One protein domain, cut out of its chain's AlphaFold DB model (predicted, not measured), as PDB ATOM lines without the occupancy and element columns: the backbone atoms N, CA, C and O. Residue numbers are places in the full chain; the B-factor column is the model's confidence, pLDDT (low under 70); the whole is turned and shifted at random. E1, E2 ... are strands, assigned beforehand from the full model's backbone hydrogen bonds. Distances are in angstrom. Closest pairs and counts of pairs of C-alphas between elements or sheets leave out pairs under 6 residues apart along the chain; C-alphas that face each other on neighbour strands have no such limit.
ATOM      1  N   LEU A  10     -13.930 -10.859 -13.975       87.50
ATOM      2  CA  LEU A  10     -13.832 -11.338 -15.349       87.50
ATOM      3  C   LEU A  10     -13.139 -12.698 -15.361       87.50
ATOM      4  O   LEU A  10     -11.960 -12.803 -15.032       87.50
ATOM      5  N   VAL A  11     -13.854 -13.730 -15.798       88.25
ATOM      6  CA  VAL A  11     -13.345 -15.101 -15.851       88.25
ATOM      7  C   VAL A  11     -13.018 -15.499 -17.279       88.25
ATOM      8  O   VAL A  11     -13.827 -15.352 -18.197       88.25
ATOM      9  N   ILE A  12     -11.838 -16.084 -17.448       89.69
ATOM     10  CA  ILE A  12     -11.441 -16.774 -18.667       89.69
ATOM     11  C   ILE A  12     -11.458 -18.272 -18.382       89.69
ATOM     12  O   ILE A  12     -10.768 -18.769 -17.489       89.69
ATOM     13  N   ALA A  13     -12.243 -18.997 -19.172       91.81
ATOM     14  CA  ALA A  13     -12.302 -20.447 -19.169       91.81
ATOM     15  C   ALA A  13     -11.787 -21.009 -20.495       91.81
ATOM     16  O   ALA A  13     -12.000 -20.436 -21.566       91.81
ATOM     17  N   ARG A  14     -11.116 -22.158 -20.429       93.25
ATOM     18  CA  ARG A  14     -10.566 -22.853 -21.591       93.25
ATOM     19  C   ARG A  14     -11.204 -24.223 -21.739       93.25
ATOM     20  O   ARG A  14     -11.319 -24.982 -20.777       93.25
ATOM     21  N   ARG A  15     -11.595 -24.567 -22.963       93.81
ATOM     22  CA  ARG A  15     -12.086 -25.899 -23.300       93.81
ATOM     23  C   ARG A  15     -10.993 -26.930 -23.032       93.81
ATOM     24  O   ARG A  15      -9.877 -26.804 -23.535       93.81
ATOM     25  N   ALA A  16     -11.332 -27.952 -22.256       92.12
ATOM     26  CA  ALA A  16     -10.447 -29.072 -21.967       92.12
ATOM     27  C   ALA A  16     -10.897 -30.327 -22.729       92.12
ATOM     28  O   ALA A  16     -12.050 -30.436 -23.152       92.12
ATOM     29  N   ARG A  17      -9.974 -31.279 -22.913       91.12
ATOM     30  CA  ARG A  17     -10.284 -32.595 -23.504       91.12
ATOM     31  C   ARG A  17     -11.107 -33.467 -22.554       91.12
ATOM     32  O   ARG A  17     -11.910 -34.271 -23.008       91.12
ATOM     33  N   SER A  18     -10.908 -33.285 -21.254       93.88
ATOM     34  CA  SER A  18     -11.616 -33.972 -20.181       93.88
ATOM     35  C   SER A  18     -11.820 -33.017 -19.007       93.88
ATOM     36  O   SER A  18     -11.065 -32.054 -18.849       93.88
ATOM     37  N   TYR A  19     -12.837 -33.302 -18.197       96.50
ATOM     38  CA  TYR A  19     -13.103 -32.635 -16.925       96.50
ATOM     39  C   TYR A  19     -13.118 -33.681 -15.809       96.50
ATOM     40  O   TYR A  19     -13.305 -34.868 -16.083       96.50
ATOM     41  N   ALA A  20     -12.872 -33.248 -14.581       97.44
ATOM     42  CA  ALA A  20     -12.766 -34.102 -13.409       97.44
ATOM     43  C   ALA A  20     -13.438 -33.454 -12.195       97.44
ATOM     44  O   ALA A  20     -13.673 -32.244 -12.160       97.44
ATOM     45  N   LEU A  21     -13.716 -34.268 -11.178       97.94
ATOM     46  CA  LEU A  21     -14.212 -33.781  -9.895       97.94
ATOM     47  C   LEU A  21     -13.270 -32.720  -9.317       97.94
ATOM     48  O   LEU A  21     -12.048 -32.845  -9.388       97.94
ATOM     49  N   GLY A  22     -13.859 -31.669  -8.756       96.69
ATOM     50  CA  GLY A  22     -13.145 -30.508  -8.240       96.69
ATOM     51  C   GLY A  22     -12.884 -29.413  -9.275       96.69
ATOM     52  O   GLY A  22     -12.571 -28.296  -8.868       96.69
ATOM     53  N   ASP A  23     -13.062 -29.658 -10.576       97.31
ATOM     54  CA  ASP A  23     -12.931 -28.607 -11.587       97.31
ATOM     55  C   ASP A  23     -13.995 -27.521 -11.406       97.31
ATOM     56  O   ASP A  23     -15.187 -27.815 -11.311       97.31
ATOM     57  N   LEU A  24     -13.571 -26.257 -11.442       96.25
ATOM     58  CA  LEU A  24     -14.471 -25.116 -11.582       96.25
ATOM     59  C   LEU A  24     -14.739 -24.896 -13.074       96.25
ATOM     60  O   LEU A  24     -13.803 -24.684 -13.848       96.25
ATOM     61  N   VAL A  25     -15.996 -24.981 -13.502       95.50
ATOM     62  CA  VAL A  25     -16.357 -25.001 -14.925       95.50
ATOM     63  C   VAL A  25     -17.437 -23.988 -15.261       95.50
ATOM     64  O   VAL A  25     -18.311 -23.695 -14.449       95.50
ATOM     65  N   VAL A  26     -17.404 -23.491 -16.496       93.12
ATOM     66  CA  VAL A  26     -18.502 -22.718 -17.078       93.12
ATOM     67  C   VAL A  26     -19.446 -23.694 -17.771       93.12
ATOM     68  O   VAL A  26     -19.034 -24.456 -18.650       93.12
ATOM     69  N   THR A  27     -20.715 -23.679 -17.380       90.00
ATOM     70  CA  THR A  27     -21.746 -24.559 -17.943       90.00
ATOM     71  C   THR A  27     -22.848 -23.736 -18.572       90.00
ATOM     72  O   THR A  27     -23.170 -22.660 -18.072       90.00
ATOM     73  N   ARG A  28     -23.431 -24.233 -19.666       87.31
ATOM     74  CA  ARG A  28     -24.609 -23.636 -20.285       87.31
ATOM     75  C   ARG A  28     -25.874 -24.272 -19.716       87.31
ATOM     76  O   ARG A  28     -26.101 -25.466 -19.902       87.31
ATOM     77  N   VAL A  29     -26.719 -23.481 -19.065       77.25
ATOM     78  CA  VAL A  29     -27.978 -23.943 -18.465       77.25
ATOM     79  C   VAL A  29     -29.153 -23.370 -19.257       77.25
ATOM     80  O   VAL A  29     -29.115 -22.237 -19.733       77.25
ATOM     81  N   ALA A  30     -30.195 -24.177 -19.469       70.69
ATOM     82  CA  ALA A  30     -31.397 -23.719 -20.157       70.69
ATOM     83  C   ALA A  30     -32.087 -22.607 -19.348       70.69
ATOM     84  O   ALA A  30     -32.312 -22.771 -18.150       70.69
ATOM     85  N   ALA A  31     -32.474 -21.516 -20.017       60.94
ATOM     86  CA  ALA A  31     -33.102 -20.353 -19.380       60.94
ATOM     87  C   ALA A  31     -34.408 -20.693 -18.634       60.94
ATOM     88  O   ALA A  31     -34.753 -20.041 -17.654       60.94
ATOM     89  N   SER A  32     -35.103 -21.762 -19.042       61.78
ATOM     90  CA  SER A  32     -36.303 -22.276 -18.368       61.78
ATOM     91  C   SER A  32     -36.060 -22.782 -16.941       61.78
ATOM     92  O   SER A  32     -37.019 -23.058 -16.230       61.78
ATOM     93  N   LYS A  33     -34.800 -22.894 -16.500       65.56
ATOM     94  CA  LYS A  33     -34.437 -23.281 -15.131       65.56
ATOM     95  C   LYS A  33     -34.304 -22.090 -14.172       65.56
ATOM     96  O   LYS A  33     -33.809 -22.268 -13.068       65.56
ATOM     97  N   GLY A  34     -34.718 -20.887 -14.584       60.06
ATOM     98  CA  GLY A  34     -34.635 -19.671 -13.761       60.06
ATOM     99  C   GLY A  34     -33.212 -19.130 -13.593       60.06
ATOM    100  O   GLY A  34     -32.982 -18.262 -12.763       60.06
ATOM    101  N   VAL A  35     -32.259 -19.639 -14.378       61.91
ATOM    102  CA  VAL A  35     -30.833 -19.305 -14.319       61.91
ATOM    103  C   VAL A  35     -30.421 -18.616 -15.622       61.91
ATOM    104  O   VAL A  35     -30.999 -18.862 -16.685       61.91
ATOM    105  N   HIS A  36     -29.382 -17.780 -15.568       62.84
ATOM    106  CA  HIS A  36     -28.722 -17.275 -16.771       62.84
ATOM    107  C   HIS A  36     -28.236 -18.415 -17.659       62.84
ATOM    108  O   HIS A  36     -27.952 -19.519 -17.205       62.84
ATOM    109  N   SER A  37     -28.076 -18.109 -18.948       71.38
ATOM    110  CA  SER A  37     -27.609 -19.100 -19.919       71.38
ATOM    111  C   SER A  37     -26.273 -19.746 -19.549       71.38
ATOM    112  O   SER A  37     -26.019 -20.835 -20.046       71.38
ATOM    113  N   HIS A  38     -25.442 -19.116 -18.706       81.44
ATOM    114  CA  HIS A  38     -24.199 -19.699 -18.209       81.44
ATOM    115  C   HIS A  38     -24.005 -19.477 -16.706       81.44
ATOM    116  O   HIS A  38     -24.321 -18.401 -16.197       81.44
ATOM    117  N   VAL A  39     -23.430 -20.476 -16.034       86.94
ATOM    118  CA  VAL A  39     -23.025 -20.429 -14.618       86.94
ATOM    119  C   VAL A  39     -21.637 -21.020 -14.421       86.94
ATOM    120  O   VAL A  39     -21.211 -21.865 -15.211       86.94
ATOM    121  N   ILE A  40     -20.949 -20.582 -13.363       90.75
ATOM    122  CA  ILE A  40     -19.617 -21.067 -12.990       90.75
ATOM    123  C   ILE A  40     -19.710 -21.853 -11.691       90.75
ATOM    124  O   ILE A  40     -19.712 -21.241 -10.630       90.75
ATOM    125  N   HIS A  41     -19.762 -23.179 -11.766       93.81
ATOM    126  CA  HIS A  41     -19.884 -24.055 -10.598       93.81
ATOM    127  C   HIS A  41     -18.811 -25.146 -10.615       93.81
ATOM    128  O   HIS A  41     -18.203 -25.435 -11.650       93.81
ATOM    129  N   ARG A  42     -18.572 -25.753  -9.454       96.69
ATOM    130  CA  ARG A  42     -17.619 -26.847  -9.287       96.69
ATOM    131  C   ARG A  42     -18.277 -28.192  -9.559       96.69
ATOM    132  O   ARG A  42     -19.398 -28.419  -9.111       96.69
ATOM    133  N   LEU A  43     -17.577 -29.086 -10.255       97.25
ATOM    134  CA  LEU A  43     -17.992 -30.481 -10.428       97.25
ATOM    135  C   LEU A  43     -17.794 -31.238  -9.106       97.25
ATOM    136  O   LEU A  43     -16.661 -31.359  -8.640       97.25
ATOM    137  N   VAL A  44     -18.868 -31.741  -8.496       97.69
ATOM    138  CA  VAL A  44     -18.814 -32.386  -7.165       97.69
ATOM    139  C   VAL A  44     -19.145 -33.877  -7.184       97.69
ATOM    140  O   VAL A  44     -18.715 -34.604  -6.293       97.69
ATOM    141  N   SER A  45     -19.858 -34.362  -8.204       97.69
ATOM    142  CA  SER A  45     -20.047 -35.797  -8.461       97.69
ATOM    143  C   SER A  45     -20.455 -36.062  -9.916       97.69
ATOM    144  O   SER A  45     -20.726 -35.123 -10.671       97.69
ATOM    145  N   GLY A  46     -20.499 -37.338 -10.307       96.88
ATOM    146  CA  GLY A  46     -20.816 -37.774 -11.670       96.88
ATOM    147  C   GLY A  46     -19.588 -37.882 -12.571       96.88
ATOM    148  O   GLY A  46     -18.454 -37.895 -12.086       96.88
ATOM    149  N   ASP A  47     -19.828 -37.982 -13.877       97.50
ATOM    150  CA  ASP A  47     -18.794 -38.173 -14.896       97.50
ATOM    151  C   ASP A  47     -19.252 -37.696 -16.293       97.50
ATOM    152  O   ASP A  47     -20.335 -37.134 -16.474       97.50
ATOM    153  N   ALA A  48     -18.401 -37.885 -17.303       95.56
ATOM    154  CA  ALA A  48     -18.672 -37.432 -18.665       95.56
ATOM    155  C   ALA A  48     -19.782 -38.224 -19.389       95.56
ATOM    156  O   ALA A  48     -20.362 -37.689 -20.336       95.56
ATOM    157  N   GLU A  49     -20.069 -39.460 -18.974       96.56
ATOM    158  CA  GLU A  49     -21.105 -40.322 -19.556       96.56
ATOM    159  C   GLU A  49     -22.463 -40.097 -18.890       96.56
ATOM    160  O   GLU A  49     -23.455 -39.834 -19.571       96.56
ATOM    161  N   SER A  50     -22.509 -40.168 -17.560       95.06
ATOM    162  CA  SER A  50     -23.727 -40.016 -16.757       95.06
ATOM    163  C   SER A  50     -24.129 -38.551 -16.546       95.06
ATOM    164  O   SER A  50     -25.281 -38.248 -16.218       95.06
ATOM    165  N   GLY A  51     -23.195 -37.632 -16.795       95.31
ATOM    166  CA  GLY A  51     -23.333 -36.213 -16.523       95.31
ATOM    167  C   GLY A  51     -22.886 -35.850 -15.111       95.31
ATOM    168  O   GLY A  51     -22.649 -36.691 -14.245       95.31
ATOM    169  N   TRP A  52     -22.776 -34.551 -14.879       96.88
ATOM    170  CA  TRP A  52     -22.178 -33.997 -13.677       96.88
ATOM    171  C   TRP A  52     -23.215 -33.388 -12.742       96.88
ATOM    172  O   TRP A  52     -24.200 -32.780 -13.175       96.88
ATOM    173  N   LYS A  53     -22.944 -33.485 -11.443       96.00
ATOM    174  CA  LYS A  53     -23.541 -32.626 -10.423       96.00
ATOM    175  C   LYS A  53     -22.605 -31.470 -10.122       96.00
ATOM    176  O   LYS A  53     -21.392 -31.651  -9.994       96.00
ATOM    177  N   THR A  54     -23.194 -30.291 -10.002       94.94
ATOM    178  CA  THR A  54     -22.480 -29.031  -9.828       94.94
ATOM    179  C   THR A  54     -22.903 -28.323  -8.551       94.94
ATOM    180  O   THR A  54     -24.025 -28.499  -8.084       94.94
ATOM    181  N   GLN A  55     -22.000 -27.541  -7.973       93.38
ATOM    182  CA  GLN A  55     -22.277 -26.694  -6.815       93.38
ATOM    183  C   GLN A  55     -21.496 -25.386  -6.942       93.38
ATOM    184  O   GLN A  55     -20.299 -25.405  -7.239       93.38
ATOM    185  N   GLY A  56     -22.162 -24.252  -6.726       91.50
ATOM    186  CA  GLY A  56     -21.491 -22.962  -6.601       91.50
ATOM    187  C   GLY A  56     -20.618 -22.930  -5.351       91.50
ATOM    188  O   GLY A  56     -21.021 -23.419  -4.297       91.50
ATOM    189  N   ASP A  57     -19.417 -22.354  -5.438       91.44
ATOM    190  CA  ASP A  57     -18.512 -22.338  -4.281       91.44
ATOM    191  C   ASP A  57     -19.127 -21.596  -3.084       91.44
ATOM    192  O   ASP A  57     -18.948 -22.036  -1.953       91.44
ATOM    193  N   SER A  58     -19.930 -20.553  -3.330       88.38
ATOM    194  CA  SER A  58     -20.675 -19.800  -2.310       88.38
ATOM    195  C   SER A  58     -21.932 -20.486  -1.779       88.38
ATOM    196  O   SER A  58     -22.566 -19.959  -0.865       88.38
ATOM    197  N   ASP A  59     -22.343 -21.602  -2.374       87.94
ATOM    198  CA  ASP A  59     -23.622 -22.231  -2.074       87.94
ATOM    199  C   ASP A  59     -23.427 -23.406  -1.108       87.94
ATOM    200  O   ASP A  59     -22.404 -24.101  -1.119       87.94
ATOM    201  N   SER A  60     -24.424 -23.644  -0.254       89.25
ATOM    202  CA  SER A  60     -24.429 -24.754   0.708       89.25
ATOM    203  C   SER A  60     -25.153 -26.002   0.192       89.25
ATOM    204  O   SER A  60     -25.288 -26.975   0.931       89.25
ATOM    205  N   TRP A  61     -25.638 -25.983  -1.051       88.50
ATOM    206  CA  TRP A  61     -26.398 -27.069  -1.670       88.50
ATOM    207  C   TRP A  61     -25.856 -27.414  -3.060       88.50
ATOM    208  O   TRP A  61     -25.213 -26.597  -3.714       88.50
ATOM    209  N   ILE A  62     -26.142 -28.636  -3.509       92.50
ATOM    210  CA  ILE A  62     -25.834 -29.120  -4.861       92.50
ATOM    211  C   ILE A  62     -26.976 -28.728  -5.800       92.50
ATOM    212  O   ILE A  62     -28.146 -28.793  -5.416       92.50
ATOM    213  N   ASP A  63     -26.653 -28.373  -7.043       88.44
ATOM    214  CA  ASP A  63     -27.653 -28.083  -8.064       88.44
ATOM    215  C   ASP A  63     -28.604 -29.279  -8.267       88.44
ATOM    216  O   ASP A  63     -28.168 -30.431  -8.401       88.44
ATOM    217  N   PRO A  64     -29.922 -29.040  -8.366       88.50
ATOM    218  CA  PRO A  64     -30.892 -30.128  -8.460       88.50
ATOM    219  C   PRO A  64     -30.863 -30.841  -9.820       88.50
ATOM    220  O   PRO A  64     -31.329 -31.975  -9.944       88.50
ATOM    221  N   TRP A  65     -30.292 -30.226 -10.858       87.75
ATOM    222  CA  TRP A  65     -30.204 -30.812 -12.197       87.75
ATOM    223  C   TRP A  65     -28.913 -31.611 -12.423       87.75
ATOM    224  O   TRP A  65     -28.025 -31.669 -11.579       87.75
ATOM    225  N   VAL A  66     -28.839 -32.302 -13.560       92.25
ATOM    226  CA  VAL A  66     -27.614 -32.936 -14.071       92.25
ATOM    227  C   VAL A  66     -27.118 -32.113 -15.259       92.25
ATOM    228  O   VAL A  66     -27.923 -31.682 -16.091       92.25
ATOM    229  N   VAL A  67     -25.811 -31.867 -15.316       92.50
ATOM    230  CA  VAL A  67     -25.143 -31.133 -16.393       92.50
ATOM    231  C   VAL A  67     -24.472 -32.137 -17.332       92.50
ATOM    232  O   VAL A  67     -23.510 -32.788 -16.928       92.50
ATOM    233  N   PRO A  68     -24.922 -32.285 -18.591       94.12
ATOM    234  CA  PRO A  68     -24.226 -33.149 -19.535       94.12
ATOM    235  C   PRO A  68     -22.852 -32.562 -19.878       94.12
ATOM    236  O   PRO A  68     -22.690 -31.343 -19.948       94.12
ATOM    237  N   GLN A  69     -21.878 -33.420 -20.183       93.75
ATOM    238  CA  GLN A  69     -20.531 -33.016 -20.614       93.75
ATOM    239  C   GLN A  69     -20.557 -31.969 -21.745       93.75
ATOM    240  O   GLN A  69     -19.744 -31.046 -21.780       93.75
ATOM    241  N   THR A  70     -21.516 -32.087 -22.667       92.44
ATOM    242  CA  THR A  70     -21.691 -31.179 -23.811       92.44
ATOM    243  C   THR A  70     -22.125 -29.766 -23.422       92.44
ATOM    244  O   THR A  70     -21.904 -28.838 -24.197       92.44
ATOM    245  N   ALA A  71     -22.699 -29.580 -22.230       92.12
ATOM    246  CA  ALA A  71     -23.051 -28.268 -21.702       92.12
ATOM    247  C   ALA A  71     -21.854 -27.539 -21.070       92.12
ATOM    248  O   ALA A  71     -21.951 -26.337 -20.824       92.12
ATOM    249  N   ILE A  72     -20.730 -28.220 -20.825       93.31
ATOM    250  CA  ILE A  72     -19.518 -27.590 -20.298       93.31
ATOM    251  C   ILE A  72     -18.783 -26.871 -21.433       93.31
ATOM    252  O   ILE A  72     -18.301 -27.485 -22.396       93.31
ATOM    253  N   THR A  73     -18.681 -25.548 -21.325       92.56
ATOM    254  CA  THR A  73     -18.033 -24.706 -22.340       92.56
ATOM    255  C   THR A  73     -16.533 -24.562 -22.092       92.56
ATOM    256  O   THR A  73     -15.768 -24.518 -23.058       92.56
ATOM    257  N   GLY A  74     -16.091 -24.620 -20.832       94.12
ATOM    258  CA  GLY A  74     -14.675 -24.650 -20.468       94.12
ATOM    259  C   GLY A  74     -14.420 -24.828 -18.971       94.12
ATOM    260  O   GLY A  74     -15.314 -24.636 -18.148       94.12
ATOM    261  N   ARG A  75     -13.173 -25.165 -18.628       95.94
ATOM    262  CA  ARG A  75     -12.643 -25.145 -17.258       95.94
ATOM    263  C   ARG A  75     -12.095 -23.758 -16.961       95.94
ATOM    264  O   ARG A  75     -11.440 -23.169 -17.821       95.94
ATOM    265  N   TYR A  76     -12.344 -23.260 -15.757       95.00
ATOM    266  CA  TYR A  76     -11.701 -22.072 -15.215       95.00
ATOM    267  C   TYR A  76     -10.189 -22.105 -15.468       95.00
ATOM    268  O   TYR A  76      -9.539 -23.129 -15.245       95.00
ATOM    269  N   TRP A  77      -9.641 -20.987 -15.941       93.81
ATOM    270  CA  TRP A  77      -8.205 -20.832 -16.142       93.81
ATOM    271  C   TRP A  77      -7.643 -19.677 -15.318       93.81
ATOM    272  O   TRP A  77      -6.680 -19.873 -14.582       93.81
ATOM    273  N   ILE A  78      -8.248 -18.495 -15.425       90.81
ATOM    274  CA  ILE A  78      -7.840 -17.306 -14.675       90.81
ATOM    275  C   ILE A  78      -9.039 -16.380 -14.456       90.81
ATOM    276  O   ILE A  78      -9.965 -16.347 -15.272       90.81
ATOM    277  N   ALA A  79      -9.002 -15.623 -13.362       90.25
ATOM    278  CA  ALA A  79      -9.874 -14.481 -13.133       90.25
ATOM    279  C   ALA A  79      -9.045 -13.201 -13.044       90.25
ATOM    280  O   ALA A  79      -7.939 -13.203 -12.501       90.25
ATOM    281  N   VAL A  80      -9.600 -12.114 -13.565       86.56
ATOM    282  CA  VAL A  80      -9.121 -10.762 -13.300       86.56
ATOM    283  C   VAL A  80     -10.113 -10.129 -12.340       86.56
ATOM    284  O   VAL A  80     -11.276  -9.929 -12.696       86.56
ATOM    285  N   SER A  81      -9.643  -9.843 -11.128       82.31
ATOM    286  CA  SER A  81     -10.426  -9.118 -10.136       82.31
ATOM    287  C   SER A  81     -10.571  -7.666 -10.554       82.31
ATOM    288  O   SER A  81      -9.595  -6.997 -10.893       82.31
ATOM    289  N   GLY A  82     -11.798  -7.172 -10.519       68.50
ATOM    290  CA  GLY A  82     -12.095  -5.790 -10.849       68.50
ATOM    291  C   GLY A  82     -13.529  -5.645 -11.304       68.50
ATOM    292  O   GLY A  82     -14.045  -6.477 -12.037       68.50
ATOM    293  N   SER A  83     -14.169  -4.566 -10.875       54.66
ATOM    294  CA  SER A  83     -15.527  -4.217 -11.263       54.66
ATOM    295  C   SER A  83     -15.540  -3.854 -12.745       54.66
ATOM    296  O   SER A  83     -15.385  -2.686 -13.096       54.66
ATOM    297  N   VAL A  84     -15.719  -4.822 -13.648       52.94
ATOM    298  CA  VAL A  84     -16.221  -4.465 -14.978       52.94
ATOM    299  C   VAL A  84     -17.614  -3.891 -14.717       52.94
ATOM    300  O   VAL A  84     -18.442  -4.618 -14.164       52.94
ATOM    301  N   PRO A  85     -17.891  -2.606 -15.016       50.16
ATOM    302  CA  PRO A  85     -19.201  -2.045 -14.744       50.16
ATOM    303  C   PRO A  85     -20.223  -2.808 -15.584       50.16
ATOM    304  O   PRO A  85     -20.339  -2.614 -16.793       50.16
ATOM    305  N   SER A  86     -20.942  -3.729 -14.949       47.91
ATOM    306  CA  SER A  86     -22.064  -4.400 -15.573       47.91
ATOM    307  C   SER A  86     -23.221  -3.417 -15.572       47.91
ATOM    308  O   SER A  86     -23.792  -3.126 -14.520       47.91
ATOM    309  N   SER A  87     -23.591  -2.905 -16.742       44.56
ATOM    310  CA  SER A  87     -24.925  -2.339 -16.906       44.56
ATOM    311  C   SER A  87     -25.946  -3.418 -16.513       44.56
ATOM    312  O   SER A  87     -25.741  -4.590 -16.860       44.56
ATOM    313  N   PRO A  88     -27.029  -3.082 -15.792       41.72
ATOM    314  CA  PRO A  88     -28.091  -4.043 -15.532       41.72
ATOM    315  C   PRO A  88     -28.595  -4.587 -16.876       41.72
ATOM    316  O   PRO A  88     -29.141  -3.847 -17.688       41.72
ATOM    317  N   GLY A  89     -28.347  -5.876 -17.135       44.41
ATOM    318  CA  GLY A  89     -28.918  -6.592 -18.279       44.41
ATOM    319  C   GLY A  89     -27.964  -7.138 -19.346       44.41
ATOM    320  O   GLY A  89     -28.461  -7.681 -20.330       44.41
ATOM    321  N   SER A  90     -26.632  -7.064 -19.228       38.25
ATOM    322  CA  SER A  90     -25.756  -7.671 -20.256       38.25
ATOM    323  C   SER A  90     -24.444  -8.237 -19.700       38.25
ATOM    324  O   SER A  90     -23.542  -7.464 -19.386       38.25
ATOM    325  N   PRO A  91     -24.267  -9.573 -19.604       50.66
ATOM    326  CA  PRO A  91     -22.926 -10.132 -19.498       50.66
ATOM    327  C   PRO A  91     -22.186  -9.831 -20.806       50.66
ATOM    328  O   PRO A  91     -22.653 -10.200 -21.887       50.66
ATOM    329  N   VAL A  92     -21.040  -9.152 -20.721       51.03
ATOM    330  CA  VAL A  92     -20.155  -8.969 -21.878       51.03
ATOM    331  C   VAL A  92     -19.712 -10.360 -22.328       51.03
ATOM    332  O   VAL A  92     -19.003 -11.066 -21.614       51.03
ATOM    333  N   ARG A  93     -20.203 -10.783 -23.494       54.94
ATOM    334  CA  ARG A  93     -19.962 -12.107 -24.065       54.94
ATOM    335  C   ARG A  93     -19.008 -11.978 -25.241       54.94
ATOM    336  O   ARG A  93     -19.376 -11.434 -26.277       54.94
ATOM    337  N   ALA A  94     -17.826 -12.566 -25.104       50.47
ATOM    338  CA  ALA A  94     -16.929 -12.834 -26.219       50.47
ATOM    339  C   ALA A  94     -16.601 -14.333 -26.225       50.47
ATOM    340  O   ALA A  94     -15.875 -14.840 -25.372       50.47
ATOM    341  N   GLU A  95     -17.176 -15.060 -27.181       48.66
ATOM    342  CA  GLU A  95     -16.808 -16.448 -27.459       48.66
ATOM    343  C   GLU A  95     -15.885 -16.458 -28.677       48.66
ATOM    344  O   GLU A  95     -16.317 -16.137 -29.786       48.66
ATOM    345  N   SER A  96     -14.617 -16.834 -28.494       41.25
ATOM    346  CA  SER A  96     -13.722 -17.075 -29.627       41.25
ATOM    347  C   SER A  96     -13.857 -18.527 -30.071       41.25
ATOM    348  O   SER A  96     -13.433 -19.456 -29.377       41.25
ATOM    349  N   ARG A  97     -14.451 -18.739 -31.251       47.19
ATOM    350  CA  ARG A  97     -14.653 -20.078 -31.828       47.19
ATOM    351  C   ARG A  97     -13.356 -20.736 -32.315       47.19
ATOM    352  O   ARG A  97     -13.375 -21.935 -32.568       47.19
ATOM    353  N   SER A  98     -12.244 -20.002 -32.424       42.06
ATOM    354  CA  SER A  98     -10.998 -20.524 -33.006       42.06
ATOM    355  C   SER A  98     -10.000 -21.091 -31.986       42.06
ATOM    356  O   SER A  98      -9.111 -21.836 -32.383       42.06
ATOM    357  N   ALA A  99     -10.144 -20.802 -30.685       47.88
ATOM    358  CA  ALA A  99      -9.170 -21.214 -29.658       47.88
ATOM    359  C   ALA A  99      -9.770 -21.954 -28.444       47.88
ATOM    360  O   ALA A  99      -9.037 -22.339 -27.532       47.88
ATOM    361  N   GLY A 100     -11.093 -22.162 -28.407       57.72
ATOM    362  CA  GLY A 100     -11.761 -22.802 -27.267       57.72
ATOM    363  C   GLY A 100     -11.676 -21.977 -25.980       57.72
ATOM    364  O   GLY A 100     -11.599 -22.547 -24.896       57.72
ATOM    365  N   VAL A 101     -11.646 -20.648 -26.103       58.12
ATOM    366  CA  VAL A 101     -11.611 -19.710 -24.977       58.12
ATOM    367  C   VAL A 101     -12.993 -19.083 -24.819       58.12
ATOM    368  O   VAL A 101     -13.536 -18.497 -25.759       58.12
ATOM    369  N   THR A 102     -13.552 -19.210 -23.620       68.38
ATOM    370  CA  THR A 102     -14.801 -18.576 -23.205       68.38
ATOM    371  C   THR A 102     -14.472 -17.493 -22.189       68.38
ATOM    372  O   THR A 102     -13.888 -17.782 -21.147       68.38
ATOM    373  N   VAL A 103     -14.855 -16.252 -22.490       64.44
ATOM    374  CA  VAL A 103     -14.759 -15.127 -21.555       64.44
ATOM    375  C   VAL A 103     -16.145 -14.870 -20.975       64.44
ATOM    376  O   VAL A 103     -17.118 -14.749 -21.723       64.44
ATOM    377  N   PHE A 104     -16.236 -14.817 -19.649       68.50
ATOM    378  CA  PHE A 104     -17.492 -14.653 -18.930       68.50
ATOM    379  C   PHE A 104     -17.331 -13.661 -17.780       68.50
ATOM    380  O   PHE A 104     -16.417 -13.786 -16.971       68.50
ATOM    381  N   LEU A 105     -18.245 -12.700 -17.689       59.66
ATOM    382  CA  LEU A 105     -18.340 -11.816 -16.534       59.66
ATOM    383  C   LEU A 105     -19.160 -12.495 -15.437       59.66
ATOM    384  O   LEU A 105     -20.327 -12.830 -15.660       59.66
ATOM    385  N   HIS A 106     -18.568 -12.691 -14.261       64.44
ATOM    386  CA  HIS A 106     -19.241 -13.330 -13.141       64.44
ATOM    387  C   HIS A 106     -20.245 -12.374 -12.484       64.44
ATOM    388  O   HIS A 106     -19.930 -11.622 -11.564       64.44
ATOM    389  N   ASN A 107     -21.490 -12.435 -12.954       56.78
ATOM    390  CA  ASN A 107     -22.622 -11.782 -12.312       56.78
ATOM    391  C   ASN A 107     -23.474 -12.838 -11.611       56.78
ATOM    392  O   ASN A 107     -24.128 -13.655 -12.267       56.78
TER     393      ASN A 107
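AT A GLANCE: This is residues 10 to 107 of the 133 residues of an uncharacterized protein of Propionibacteriaceae bacterium (UniProt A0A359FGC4). This is one strongly twisted antiparallel sheet of seven strands, folded back on itself so that two leaves face each other: E4, E3 and E2 make one leaf, E1, E7 and E6 the other, and the long, bent strand E5 is the hinge between them. Long loops, residues 56 to 71 and 81 to 93, join E4 to E5 and E5 to E6. The printed part has 98 residues, with seven named strands, E1 to E7 along the chain, and no named helix; the sheet's order is E4, E3, E2, E5, E1, E7, E6. The class is all strand, though under half of the residues, 42 of 98, are in named elements. The whole is compact, with a radius of gyration of the C-alphas of 13.2 A, and it spans 37 by 30 by 24 A.

IN THESE COORDINATES: Find C-alpha 10 at (-13.832, -11.338, -15.349), where E1 begins; it runs 13.5 A to residue 14. E2 follows at residues 24 to 28, 13.4 A. E3, residues 38 to 47, covers 19.5 A and bends by 90 degrees at residue 44. E4, residues 51 to 55, is 13.6 A long. Look next at C-alpha 72, (-19.518, -27.590, -20.298): E5 runs from there to residue 80, 21.0 A, and bends by 66 degrees at residue 77. E6, residues 94 to 96, is 6.3 A long, and E7, residues 101 to 105, 13.4 A, ends at C-alpha 105, (-18.340, -11.816, -16.534).

HOW THE PARTS SIT: Start at E1, which is antiparallel to E5 on one side, with N 12 and O 78 2.9 A apart, and to E7 on the other, with N 11 and O 104 2.8 A apart. E7 and E6 form a hairpin, and N 103 and O 94 are 3.4 A apart; E6 is an edge strand. Back at E5, the pairing is staggered: residues 75 to 80 pair with E1 and residues 72 to 75 with E2, where N 26 and O 74 are 2.9 A apart. E2, E3 and E4 are a meander, each strand the antiparallel neighbour of the one before; N 25 and O 41 are 2.9 A apart, as are N 44 and O 53. With E5 beside E2 these make a Greek key, a meander whose first strand is the antiparallel neighbour of the fourth. Between the leaves, E1 and E4 are apart.

THE WHOLE: The two C-alphas farthest apart, those of Glu 49 and Pro 85, are 38.6 A from each other. The printed part has no cut, and the links E4 to E5 and E5 to E6 are long. The mean pLDDT of the printed part is 79.6; look for values under 70 at residues 31 to 36 and 82 to 107.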